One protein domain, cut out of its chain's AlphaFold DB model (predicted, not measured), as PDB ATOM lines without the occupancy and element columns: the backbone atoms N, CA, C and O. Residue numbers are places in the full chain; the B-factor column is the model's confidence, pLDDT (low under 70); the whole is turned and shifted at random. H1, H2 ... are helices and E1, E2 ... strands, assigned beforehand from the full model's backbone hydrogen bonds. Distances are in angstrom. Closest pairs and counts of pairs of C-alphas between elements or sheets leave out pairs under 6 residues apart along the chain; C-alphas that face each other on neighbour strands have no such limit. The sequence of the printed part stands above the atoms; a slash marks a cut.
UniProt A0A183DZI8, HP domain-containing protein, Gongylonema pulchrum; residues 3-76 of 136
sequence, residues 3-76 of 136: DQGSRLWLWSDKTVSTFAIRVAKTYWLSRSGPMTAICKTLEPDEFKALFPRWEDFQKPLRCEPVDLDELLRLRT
ATOM      1  N   ASP A   3      41.000   9.218  21.868       90.31
ATOM      2  CA  ASP A   3      40.086   9.929  22.748       90.31
ATOM      3  C   ASP A   3      39.012  10.627  21.909       90.31
ATOM      4  O   ASP A   3      39.332  11.473  21.075       90.31
ATOM      5  N   GLN A   4      37.752  10.251  22.117       87.94
ATOM      6  CA  GLN A   4      36.593  10.804  21.410       87.94
ATOM      7  C   GLN A   4      35.799  11.796  22.287       87.94
ATOM      8  O   GLN A   4      34.701  12.215  21.930       87.94
ATOM      9  N   GLY A   5      36.295  12.139  23.479       84.56
ATOM     10  CA  GLY A   5      35.589  12.957  24.472       84.56
ATOM     11  C   GLY A   5      34.499  12.202  25.245       84.56
ATOM     12  O   GLY A   5      34.438  12.329  26.463       84.56
ATOM     13  N   SER A   6      33.690  11.378  24.570       88.19
ATOM     14  CA  SER A   6      32.631  10.542  25.171       88.19
ATOM     15  C   SER A   6      33.027   9.076  25.391       88.19
ATOM     16  O   SER A   6      32.295   8.327  26.038       88.19
ATOM     17  N   ARG A   7      34.163   8.643  24.834       90.50
ATOM     18  CA  ARG A   7      34.695   7.276  24.922       90.50
ATOM     19  C   ARG A   7      36.213   7.294  24.768       90.50
ATOM     20  O   ARG A   7      36.752   8.103  24.008       90.50
ATOM     21  N   LEU A   8      36.878   6.365  25.449       92.19
ATOM     22  CA  LEU A   8      38.308   6.117  25.302       92.19
ATOM     23  C   LEU A   8      38.559   4.764  24.645       92.19
ATOM     24  O   LEU A   8      38.052   3.736  25.092       92.19
ATOM     25  N   TRP A   9      39.414   4.755  23.632       90.56
ATOM     26  CA  TRP A   9      39.835   3.545  22.943       90.56
ATOM     27  C   TRP A   9      41.309   3.258  23.221       90.56
ATOM     28  O   TRP A   9      42.204   4.046  22.892       90.56
ATOM     29  N   LEU A  10      41.590   2.098  23.806       90.62
ATOM     30  CA  LEU A  10      42.946   1.614  24.025       90.62
ATOM     31  C   LEU A  10      43.298   0.580  22.957       90.62
ATOM     32  O   LEU A  10      43.114  -0.617  23.150       90.62
ATOM     33  N   TRP A  11      43.792   1.066  21.818       88.06
ATOM     34  CA  TRP A  11      44.239   0.225  20.707       88.06
ATOM     35  C   TRP A  11      45.677  -0.279  20.905       88.06
ATOM     36  O   TRP A  11      46.553   0.502  21.293       88.06
ATOM     37  N   SER A  12      45.921  -1.561  20.619       84.94
ATOM     38  CA  SER A  12      47.247  -2.193  20.655       84.94
ATOM     39  C   SER A  12      47.367  -3.314  19.615       84.94
ATOM     40  O   SER A  12      46.420  -4.063  19.372       84.94
ATOM     41  N   ASP A  13      48.557  -3.470  19.028       81.00
ATOM     42  CA  ASP A  13      48.890  -4.569  18.110       81.00
ATOM     43  C   ASP A  13      49.207  -5.892  18.824       81.00
ATOM     44  O   ASP A  13      49.245  -6.955  18.203       81.00
ATOM     45  N   LYS A  14      49.406  -5.822  20.141       79.50
ATOM     46  CA  LYS A  14      49.651  -6.940  21.058       79.50
ATOM     47  C   LYS A  14      48.642  -6.923  22.201       79.50
ATOM     48  O   LYS A  14      47.894  -5.957  22.369       79.50
ATOM     49  N   THR A  15      48.678  -7.946  23.052       78.06
ATOM     50  CA  THR A  15      47.947  -7.950  24.321       78.06
ATOM     51  C   THR A  15      48.296  -6.699  25.127       78.06
ATOM     52  O   THR A  15      49.451  -6.500  25.510       78.06
ATOM     53  N   VAL A  16      47.302  -5.844  25.371       83.06
ATOM     54  CA  VAL A  16      47.454  -4.625  26.179       83.06
ATOM     55  C   VAL A  16      48.016  -5.009  27.548       83.06
ATOM     56  O   VAL A  16      47.547  -5.982  28.123       83.06
ATOM     57  N   SER A  17      48.993  -4.285  28.100       83.06
ATOM     58  CA  SER A  17      49.533  -4.579  29.437       83.06
ATOM     59  C   SER A  17      48.653  -4.002  30.552       83.06
ATOM     60  O   SER A  17      48.014  -2.967  30.375       83.06
ATOM     61  N   THR A  18      48.662  -4.611  31.744       84.00
ATOM     62  CA  THR A  18      47.952  -4.061  32.919       84.00
ATOM     63  C   THR A  18      48.416  -2.640  33.261       84.00
ATOM     64  O   THR A  18      47.615  -1.812  33.687       84.00
ATOM     65  N   PHE A  19      49.693  -2.320  33.019       83.75
ATOM     66  CA  PHE A  19      50.216  -0.961  33.171       83.75
ATOM     67  C   PHE A  19      49.527   0.028  32.223       83.75
ATOM     68  O   PHE A  19      49.054   1.067  32.674       83.75
ATOM     69  N   ALA A  20      49.408  -0.309  30.934       87.50
ATOM     70  CA  ALA A  20      48.735   0.547  29.958       87.50
ATOM     71  C   ALA A  20      47.260   0.789  30.322       87.50
ATOM     72  O   ALA A  20      46.766   1.903  30.172       87.50
ATOM     73  N   ILE A  21      46.583  -0.225  30.870       88.19
ATOM     74  CA  ILE A  21      45.194  -0.112  31.343       88.19
ATOM     75  C   ILE A  21      45.095   0.839  32.533       88.19
ATOM     76  O   ILE A  21      44.227   1.706  32.548       88.19
ATOM     77  N   ARG A  22      46.010   0.732  33.508       88.19
ATOM     78  CA  ARG A  22      46.068   1.663  34.646       88.19
ATOM     79  C   ARG A  22      46.307   3.096  34.182       88.19
ATOM     80  O   ARG A  22      45.611   3.990  34.640       88.19
ATOM     81  N   VAL A  23      47.235   3.309  33.249       90.56
ATOM     82  CA  VAL A  23      47.502   4.639  32.678       90.56
ATOM     83  C   VAL A  23      46.263   5.197  31.975       90.56
ATOM     84  O   VAL A  23      45.902   6.345  32.218       90.56
ATOM     85  N   ALA A  24      45.582   4.390  31.158       90.56
ATOM     86  CA  ALA A  24      44.354   4.797  30.477       90.56
ATOM     87  C   ALA A  24      43.234   5.149  31.469       90.56
ATOM     88  O   ALA A  24      42.594   6.189  31.327       90.56
ATOM     89  N   LYS A  25      43.058   4.343  32.523       89.81
ATOM     90  CA  LYS A  25      42.098   4.621  33.597       89.81
ATOM     91  C   LYS A  25      42.426   5.923  34.323       89.81
ATOM     92  O   LYS A  25      41.537   6.743  34.518       89.81
ATOM     93  N   THR A  26      43.697   6.155  34.659       90.38
ATOM     94  CA  THR A  26      44.135   7.408  35.290       90.38
ATOM     95  C   THR A  26      43.885   8.616  34.389       90.38
ATOM     96  O   THR A  26      43.428   9.650  34.866       90.38
ATOM     97  N   TYR A  27      44.134   8.486  33.085       90.62
ATOM     98  CA  TYR A  27      43.845   9.534  32.106       90.62
ATOM     99  C   TYR A  27      42.342   9.856  32.014       90.62
ATOM    100  O   TYR A  27      41.969  11.014  31.836       90.62
ATOM    101  N   TRP A  28      41.477   8.850  32.163       91.62
ATOM    102  CA  TRP A  28      40.024   8.991  32.019       91.62
ATOM    103  C   TRP A  28      39.273   9.323  33.319       91.62
ATOM    104  O   TRP A  28      38.069   9.546  33.277       91.62
ATOM    105  N   LEU A  29      39.960   9.395  34.467       86.69
ATOM    106  CA  LEU A  29      39.354   9.583  35.800       86.69
ATOM    107  C   LEU A  29      38.380  10.766  35.896       86.69
ATOM    108  O   LEU A  29      37.370  10.674  36.586       86.69
ATOM    109  N   SER A  30      38.690  11.888  35.241       86.38
ATOM    110  CA  SER A  30      37.877  13.109  35.303       86.38
ATOM    111  C   SER A  30      36.781  13.169  34.238       86.38
ATOM    112  O   SER A  30      36.155  14.213  34.061       86.38
ATOM    113  N   ARG A  31      36.599  12.096  33.464       85.94
ATOM    114  CA  ARG A  31      35.692  12.045  32.319       85.94
ATOM    115  C   ARG A  31      34.646  10.961  32.513       85.94
ATOM    116  O   ARG A  31      34.810  10.036  33.299       85.94
ATOM    117  N   SER A  32      33.548  11.103  31.782       84.00
ATOM    118  CA  SER A  32      32.472  10.122  31.750       84.00
ATOM    119  C   SER A  32      32.463   9.438  30.391       84.00
ATOM    120  O   SER A  32      32.611  10.098  29.363       84.00
ATOM    121  N   GLY A  33      32.314   8.117  30.389       86.69
ATOM    122  CA  GLY A  33      32.231   7.329  29.169       86.69
ATOM    123  C   GLY A  33      32.939   5.984  29.286       86.69
ATOM    124  O   GLY A  33      33.825   5.838  30.132       86.69
ATOM    125  N   PRO A  34      32.573   5.011  28.440       89.25
ATOM    126  CA  PRO A  34      33.204   3.702  28.438       89.25
ATOM    127  C   PRO A  34      34.662   3.797  27.986       89.25
ATOM    128  O   PRO A  34      35.039   4.644  27.167       89.25
ATOM    129  N   MET A  35      35.470   2.879  28.499       89.88
ATOM    130  CA  MET A  35      36.842   2.684  28.067       89.88
ATOM    131  C   MET A  35      36.963   1.277  27.487       89.88
ATOM    132  O   MET A  35      36.765   0.297  28.200       89.88
ATOM    133  N   THR A  36      37.324   1.152  26.212       89.94
ATOM    134  CA  THR A  36      37.375  -0.154  25.535       89.94
ATOM    135  C   THR A  36      38.767  -0.457  25.001       89.94
ATOM    136  O   THR A  36      39.396   0.371  24.336       89.94
ATOM    137  N   ALA A  37      39.259  -1.657  25.299       88.44
ATOM    138  CA  ALA A  37      40.520  -2.176  24.804       88.44
ATOM    139  C   ALA A  37      40.245  -2.842  23.462       88.44
ATOM    140  O   ALA A  37      39.432  -3.760  23.380       88.44
ATOM    141  N   ILE A  38      40.919  -2.368  22.420       86.56
ATOM    142  CA  ILE A  38      40.818  -2.919  21.074       86.56
ATOM    143  C   ILE A  38      42.158  -3.547  20.721       86.56
ATOM    144  O   ILE A  38      43.216  -2.927  20.868       86.56
ATOM    145  N   CYS A  39      42.112  -4.768  20.209       79.62
ATOM    146  CA  CYS A  39      43.265  -5.392  19.592       79.62
ATOM    147  C   CYS A  39      43.213  -5.217  18.078       79.62
ATOM    148  O   CYS A  39      42.142  -5.218  17.470       79.62
ATOM    149  N   LYS A  40      44.399  -5.085  17.479       76.75
ATOM    150  CA  LYS A  40      44.571  -5.053  16.028       76.75
ATOM    151  C   LYS A  40      43.748  -6.159  15.369       76.75
ATOM    152  O   LYS A  40      43.861  -7.303  15.806       76.75
ATOM    153  N   THR A  41      43.004  -5.823  14.310       72.44
ATOM    154  CA  THR A  41      42.139  -6.684  13.458       72.44
ATOM    155  C   THR A  41      40.716  -6.955  13.947       72.44
ATOM    156  O   THR A  41      39.938  -7.562  13.213       72.44
ATOM    157  N   LEU A  42      40.363  -6.502  15.150       75.94
ATOM    158  CA  LEU A  42      38.993  -6.529  15.670       75.94
ATOM    159  C   LEU A  42      38.555  -5.120  16.082       75.94
ATOM    160  O   LEU A  42      37.946  -4.910  17.129       75.94
ATOM    161  N   GLU A  43      38.905  -4.132  15.258       84.50
ATOM    162  CA  GLU A  43      38.442  -2.761  15.420       84.50
ATOM    163  C   GLU A  43      36.925  -2.661  15.166       84.50
ATOM    164  O   GLU A  43      36.477  -3.031  14.081       84.50
ATOM    165  N   PRO A  44      36.126  -2.151  16.122       85.69
ATOM    166  CA  PRO A  44      34.703  -1.891  15.907       85.69
ATOM    167  C   PRO A  44      34.470  -0.817  14.839       85.69
ATOM    168  O   PRO A  44      35.292   0.092  14.684       85.69
ATOM    169  N   ASP A  45      33.329  -0.861  14.152       85.44
ATOM    170  CA  ASP A  45      32.986   0.143  13.135       85.44
ATOM    171  C   ASP A  45      32.919   1.559  13.728       85.44
ATOM    172  O   ASP A  45      33.332   2.518  13.075       85.44
ATOM    173  N   GLU A  46      32.515   1.703  14.996       87.75
ATOM    174  CA  GLU A  46      32.528   2.995  15.691       87.75
ATOM    175  C   GLU A  46      33.943   3.559  15.853       87.75
ATOM    176  O   GLU A  46      34.122   4.776  15.873       87.75
ATOM    177  N   PHE A  47      34.953   2.691  15.968       87.81
ATOM    178  CA  PHE A  47      36.353   3.099  16.011       87.81
ATOM    179  C   PHE A  47      36.874   3.442  14.612       87.81
ATOM    180  O   PHE A  47      37.537   4.464  14.439       87.81
ATOM    181  N   LYS A  48      36.550   2.626  13.601       88.19
ATOM    182  CA  LYS A  48      36.965   2.870  12.207       88.19
ATOM    183  C   LYS A  48      36.400   4.183  11.666       88.19
ATOM    184  O   LYS A  48      37.113   4.918  10.991       88.19
ATOM    185  N   ALA A  49      35.157   4.513  12.026       89.69
ATOM    186  CA  ALA A  49      34.474   5.745  11.633       89.69
ATOM    187  C   ALA A  49      35.157   7.032  12.136       89.69
ATOM    188  O   ALA A  49      34.843   8.120  11.652       89.69
ATOM    189  N   LEU A  50      36.105   6.935  13.076       88.44
ATOM    190  CA  LEU A  50      36.913   8.075  13.520       88.44
ATOM    191  C   LEU A  50      37.931   8.532  12.464       88.44
ATOM    192  O   LEU A  50      38.483   9.626  12.585       88.44
ATOM    193  N   PHE A  51      38.195   7.714  11.444       89.19
ATOM    194  CA  PHE A  51      39.228   7.967  10.448       89.19
ATOM    195  C   PHE A  51      38.612   8.142   9.048       89.19
ATOM    196  O   PHE A  51      37.791   7.325   8.637       89.19
ATOM    197  N   PRO A  52      39.027   9.158   8.261       89.94
ATOM    198  CA  PRO A  52      38.499   9.387   6.909       89.94
ATOM    199  C   PRO A  52      38.720   8.230   5.924       89.94
ATOM    200  O   PRO A  52      38.016   8.120   4.922       89.94
ATOM    201  N   ARG A  53      39.738   7.399   6.172       86.56
ATOM    202  CA  ARG A  53      40.025   6.159   5.449       86.56
ATOM    203  C   ARG A  53      40.504   5.119   6.457       86.56
ATOM    204  O   ARG A  53      41.317   5.450   7.318       86.56
ATOM    205  N   TRP A  54      40.021   3.887   6.321       85.44
ATOM    206  CA  TRP A  54      40.431   2.748   7.135       85.44
ATOM    207  C   TRP A  54      40.656   1.531   6.240       85.44
ATOM    208  O   TRP A  54      39.829   1.240   5.378       85.44
ATOM    209  N   GLU A  55      41.767   0.829   6.448       82.94
ATOM    210  CA  GLU A  55      42.097  -0.409   5.743       82.94
ATOM    211  C   GLU A  55      42.189  -1.548   6.755       82.94
ATOM    212  O   GLU A  55      42.937  -1.472   7.733       82.94
ATOM    213  N   ASP A  56      41.417  -2.608   6.524       79.50
ATOM    214  CA  ASP A  56      41.399  -3.761   7.415       79.50
ATOM    215  C   ASP A  56      42.666  -4.611   7.279       79.50
ATOM    216  O   ASP A  56      43.184  -4.882   6.191       79.50
ATOM    217  N   PHE A  57      43.163  -5.082   8.418       77.25
ATOM    218  CA  PHE A  57      44.335  -5.943   8.472       77.25
ATOM    219  C   PHE A  57      43.966  -7.383   8.071       77.25
ATOM    220  O   PHE A  57      43.072  -7.992   8.647       77.25
ATOM    221  N   GLN A  58      44.717  -7.981   7.142       67.56
ATOM    222  CA  GLN A  58      44.379  -9.269   6.506       67.56
ATOM    223  C   GLN A  58      44.446 -10.538   7.390       67.56
ATOM    224  O   GLN A  58      44.324 -11.646   6.870       67.56
ATOM    225  N   LYS A  59      44.662 -10.438   8.709       65.94
ATOM    226  CA  LYS A  59      44.739 -11.612   9.600       65.94
ATOM    227  C   LYS A  59      44.061 -11.348  10.943       65.94
ATOM    228  O   LYS A  59      44.638 -10.580  11.704       65.94
ATOM    229  N   PRO A  60      42.950 -12.019  11.294       57.31
ATOM    230  CA  PRO A  60      42.356 -11.873  12.616       57.31
ATOM    231  C   PRO A  60      43.339 -12.364  13.686       57.31
ATOM    232  O   PRO A  60      43.676 -13.547  13.771       57.31
ATOM    233  N   LEU A  61      43.837 -11.437  14.492       56.34
ATOM    234  CA  LEU A  61      44.484 -11.707  15.761       56.34
ATOM    235  C   LEU A  61      43.404 -11.846  16.836       56.34
ATOM    236  O   LEU A  61      42.386 -11.162  16.851       56.34
ATOM    237  N   ARG A  62      43.649 -12.797  17.736       58.72
ATOM    238  CA  ARG A  62      42.759 -13.182  18.830       58.72
ATOM    239  C   ARG A  62      42.684 -12.054  19.857       58.72
ATOM    240  O   ARG A  62      43.659 -11.899  20.581       58.72
ATOM    241  N   CYS A  63      41.577 -11.320  19.930       59.00
ATOM    242  CA  CYS A  63      41.053 -10.669  21.144       59.00
ATOM    243  C   CYS A  63      39.803  -9.862  20.778       59.00
ATOM    244  O   CYS A  63      39.891  -8.927  19.987       59.00
ATOM    245  N   GLU A  64      38.661 -10.199  21.369       68.69
ATOM    246  CA  GLU A  64      37.455  -9.375  21.255       68.69
ATOM    247  C   GLU A  64      37.655  -8.020  21.954       68.69
ATOM    248  O   GLU A  64      38.481  -7.925  22.868       68.69
ATOM    249  N   PRO A  65      36.930  -6.963  21.551       74.88
ATOM    250  CA  PRO A  65      36.900  -5.719  22.303       74.88
ATOM    251  C   PRO A  65      36.424  -5.978  23.736       74.88
ATOM    252  O   PRO A  65      35.326  -6.490  23.947       74.88
ATOM    253  N   VAL A  66      37.241  -5.618  24.725       82.56
ATOM    254  CA  VAL A  66      36.918  -5.824  26.147       82.56
ATOM    255  C   VAL A  66      36.877  -4.482  26.861       82.56
ATOM    256  O   VAL A  66      37.704  -3.602  26.613       82.56
ATOM    257  N   ASP A  67      35.923  -4.326  27.770       86.69
ATOM    258  CA  ASP A  67      35.872  -3.191  28.683       86.69
ATOM    259  C   ASP A  67      37.126  -3.136  29.582       86.69
ATOM    260  O   ASP A  67      37.581  -4.156  30.108       86.69
ATOM    261  N   LEU A  68      37.717  -1.948  29.743       84.00
ATOM    262  CA  LEU A  68      38.958  -1.790  30.508       84.00
ATOM    263  C   LEU A  68      38.775  -2.083  31.996       84.00
ATOM    264  O   LEU A  68      39.727  -2.567  32.609       84.00
ATOM    265  N   ASP A  69      37.617  -1.779  32.584       84.56
ATOM    266  CA  ASP A  69      37.367  -2.046  34.001       84.56
ATOM    267  C   ASP A  69      37.223  -3.542  34.246       84.56
ATOM    268  O   ASP A  69      37.842  -4.067  35.177       84.56
ATOM    269  N   GLU A  70      36.506  -4.248  33.371       85.19
ATOM    270  CA  GLU A  70      36.415  -5.704  33.455       85.19
ATOM    271  C   GLU A  70      37.781  -6.363  33.265       85.19
ATOM    272  O   GLU A  70      38.185  -7.239  34.036       85.19
ATOM    273  N   LEU A  71      38.544  -5.895  32.281       83.81
ATOM    274  CA  LEU A  71      39.870  -6.422  31.999       83.81
ATOM    275  C   LEU A  71      40.832  -6.157  33.170       83.81
ATOM    276  O   LEU A  71      41.597  -7.046  33.561       83.81
ATOM    277  N   LEU A  72      40.798  -4.954  33.753       84.88
ATOM    278  CA  LEU A  72      41.607  -4.618  34.922       84.88
ATOM    279  C   LEU A  72      41.233  -5.516  36.100       84.88
ATOM    280  O   LEU A  72      42.127  -6.104  36.704       84.88
ATOM    281  N   ARG A  73      39.932  -5.679  36.367       84.44
ATOM    282  CA  ARG A  73      39.408  -6.540  37.433       84.44
ATOM    283  C   ARG A  73      39.885  -7.981  37.279       84.44
ATOM    284  O   ARG A  73      40.359  -8.560  38.251       84.44
ATOM    285  N   LEU A  74      39.817  -8.541  36.071       82.69
ATOM    286  CA  LEU A  74      40.269  -9.907  35.785       82.69
ATOM    287  C   LEU A  74      41.772 -10.093  36.026       82.69
ATOM    288  O   LEU A  74      42.188 -11.138  36.525       82.69
ATOM    289  N   ARG A  75      42.589  -9.089  35.688       81.00
ATOM    290  CA  ARG A  75      44.055  -9.176  35.786       81.00
ATOM    291  C   ARG A  75      44.643  -8.726  37.111       81.00
ATOM    292  O   ARG A  75      45.818  -8.975  37.341       81.00
ATOM    293  N   THR A  76      43.885  -8.042  37.959       79.56
ATOM    294  CA  THR A  76      44.315  -7.709  39.328       79.56
ATOM    295  C   THR A  76      43.657  -8.593  40.376       79.56
ATOM    296  O   THR A  76      43.838  -8.350  41.564       79.56
TER     297      THR A  76
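AT A GLANCE: This is residues 3 to 76 of the 136 residues of the protein "HP domain-containing protein" of Gongylonema pulchrum (UniProt A0A183DZI8). Two short parallel strands, E1 and E2, lie side by side in the middle, with the helices H1 and H3 side by side on one side of them and the small helix H2 on the other. Beyond H2, residues 49 to 67 make a wide loop that swings away from the strands and comes back to E2 just before H3. The printed part has 74 residues, with two named strands and three named helices in the order E1, H1, E2, H2, H3. The two-stranded sheet has the order E1, E2, and the class is mixed, helices and strands, though named elements hold only 33 of the 74 residues. The whole is compact, with a radius of gyration of the C-alphas of 12.4 A and spans of 33 by 25 by 14 A.

IN THESE COORDINATES: Find C-alpha 8 at (38.308, 6.117, 25.302); from there E1 runs through residues 8 to 12, 13.1 A from first to last C-alpha. Its neighbour E2 is residues 35 to 39, 13.4 A long. Between them in the chain, H1 takes residues 18 to 28, starting from C-alpha 18 at (47.952, -4.061, 32.919) and covering 15.3 A. H2 is residues 45 to 48, 4.9 A. H3 is residues 68 to 75, 10.4 A, and its last C-alpha stands at (44.055, -9.176, 35.786).

HOW THE PARTS SIT: Begin with E1 and E2, which are parallel at 20 degrees. Look for N 10 and O 36, 2.8 A apart, and N 38 and O 10, 2.9 A apart, both within hydrogen-bond range. E1, H1 and E2 form a strand-helix-strand unit, two parallel neighbour strands with a helix between them in the chain, and its crossover is right-handed. The closest C-alphas of E1 and H1 are those of Leu 10 and Ala 24, 7.3 A apart. H1 and H3 touch, closest at the C-alphas of Ile 21 and Leu 68, 6.5 A, with a shallow tilt of 29 degrees, opposite ways. The closest C-alphas of E2 and H3 are those of Thr 36 and Leu 68, 5.5 A apart. E1 and H3 are only just apart, 8.3 A at the closest. Just before H3, residues 66 to 67 pair antiparallel with residues 36 to 37 of E2. On H2, the C-alpha of Phe 47 is 7.8 A from that of Trp 9 in E1, their closest pair; H2 is apart from H1 and from H3. In H1 and H3 every O i to N i+4 pair is within hydrogen-bond range; H2 is too short for such a pair.

THE WHOLE: The C-alphas farthest apart are those of Pro 52 and Thr 76, 37.1 A. The printed part has no cut. The link from H2 to H3, 19 residues, is long; E1 to H1 and E2 to H2 are tight, and H1 to E2 is short. In the B-factor column the mean pLDDT of the printed part is 83.3, and residues 58 to 64, within the long link, are under 70 in this model.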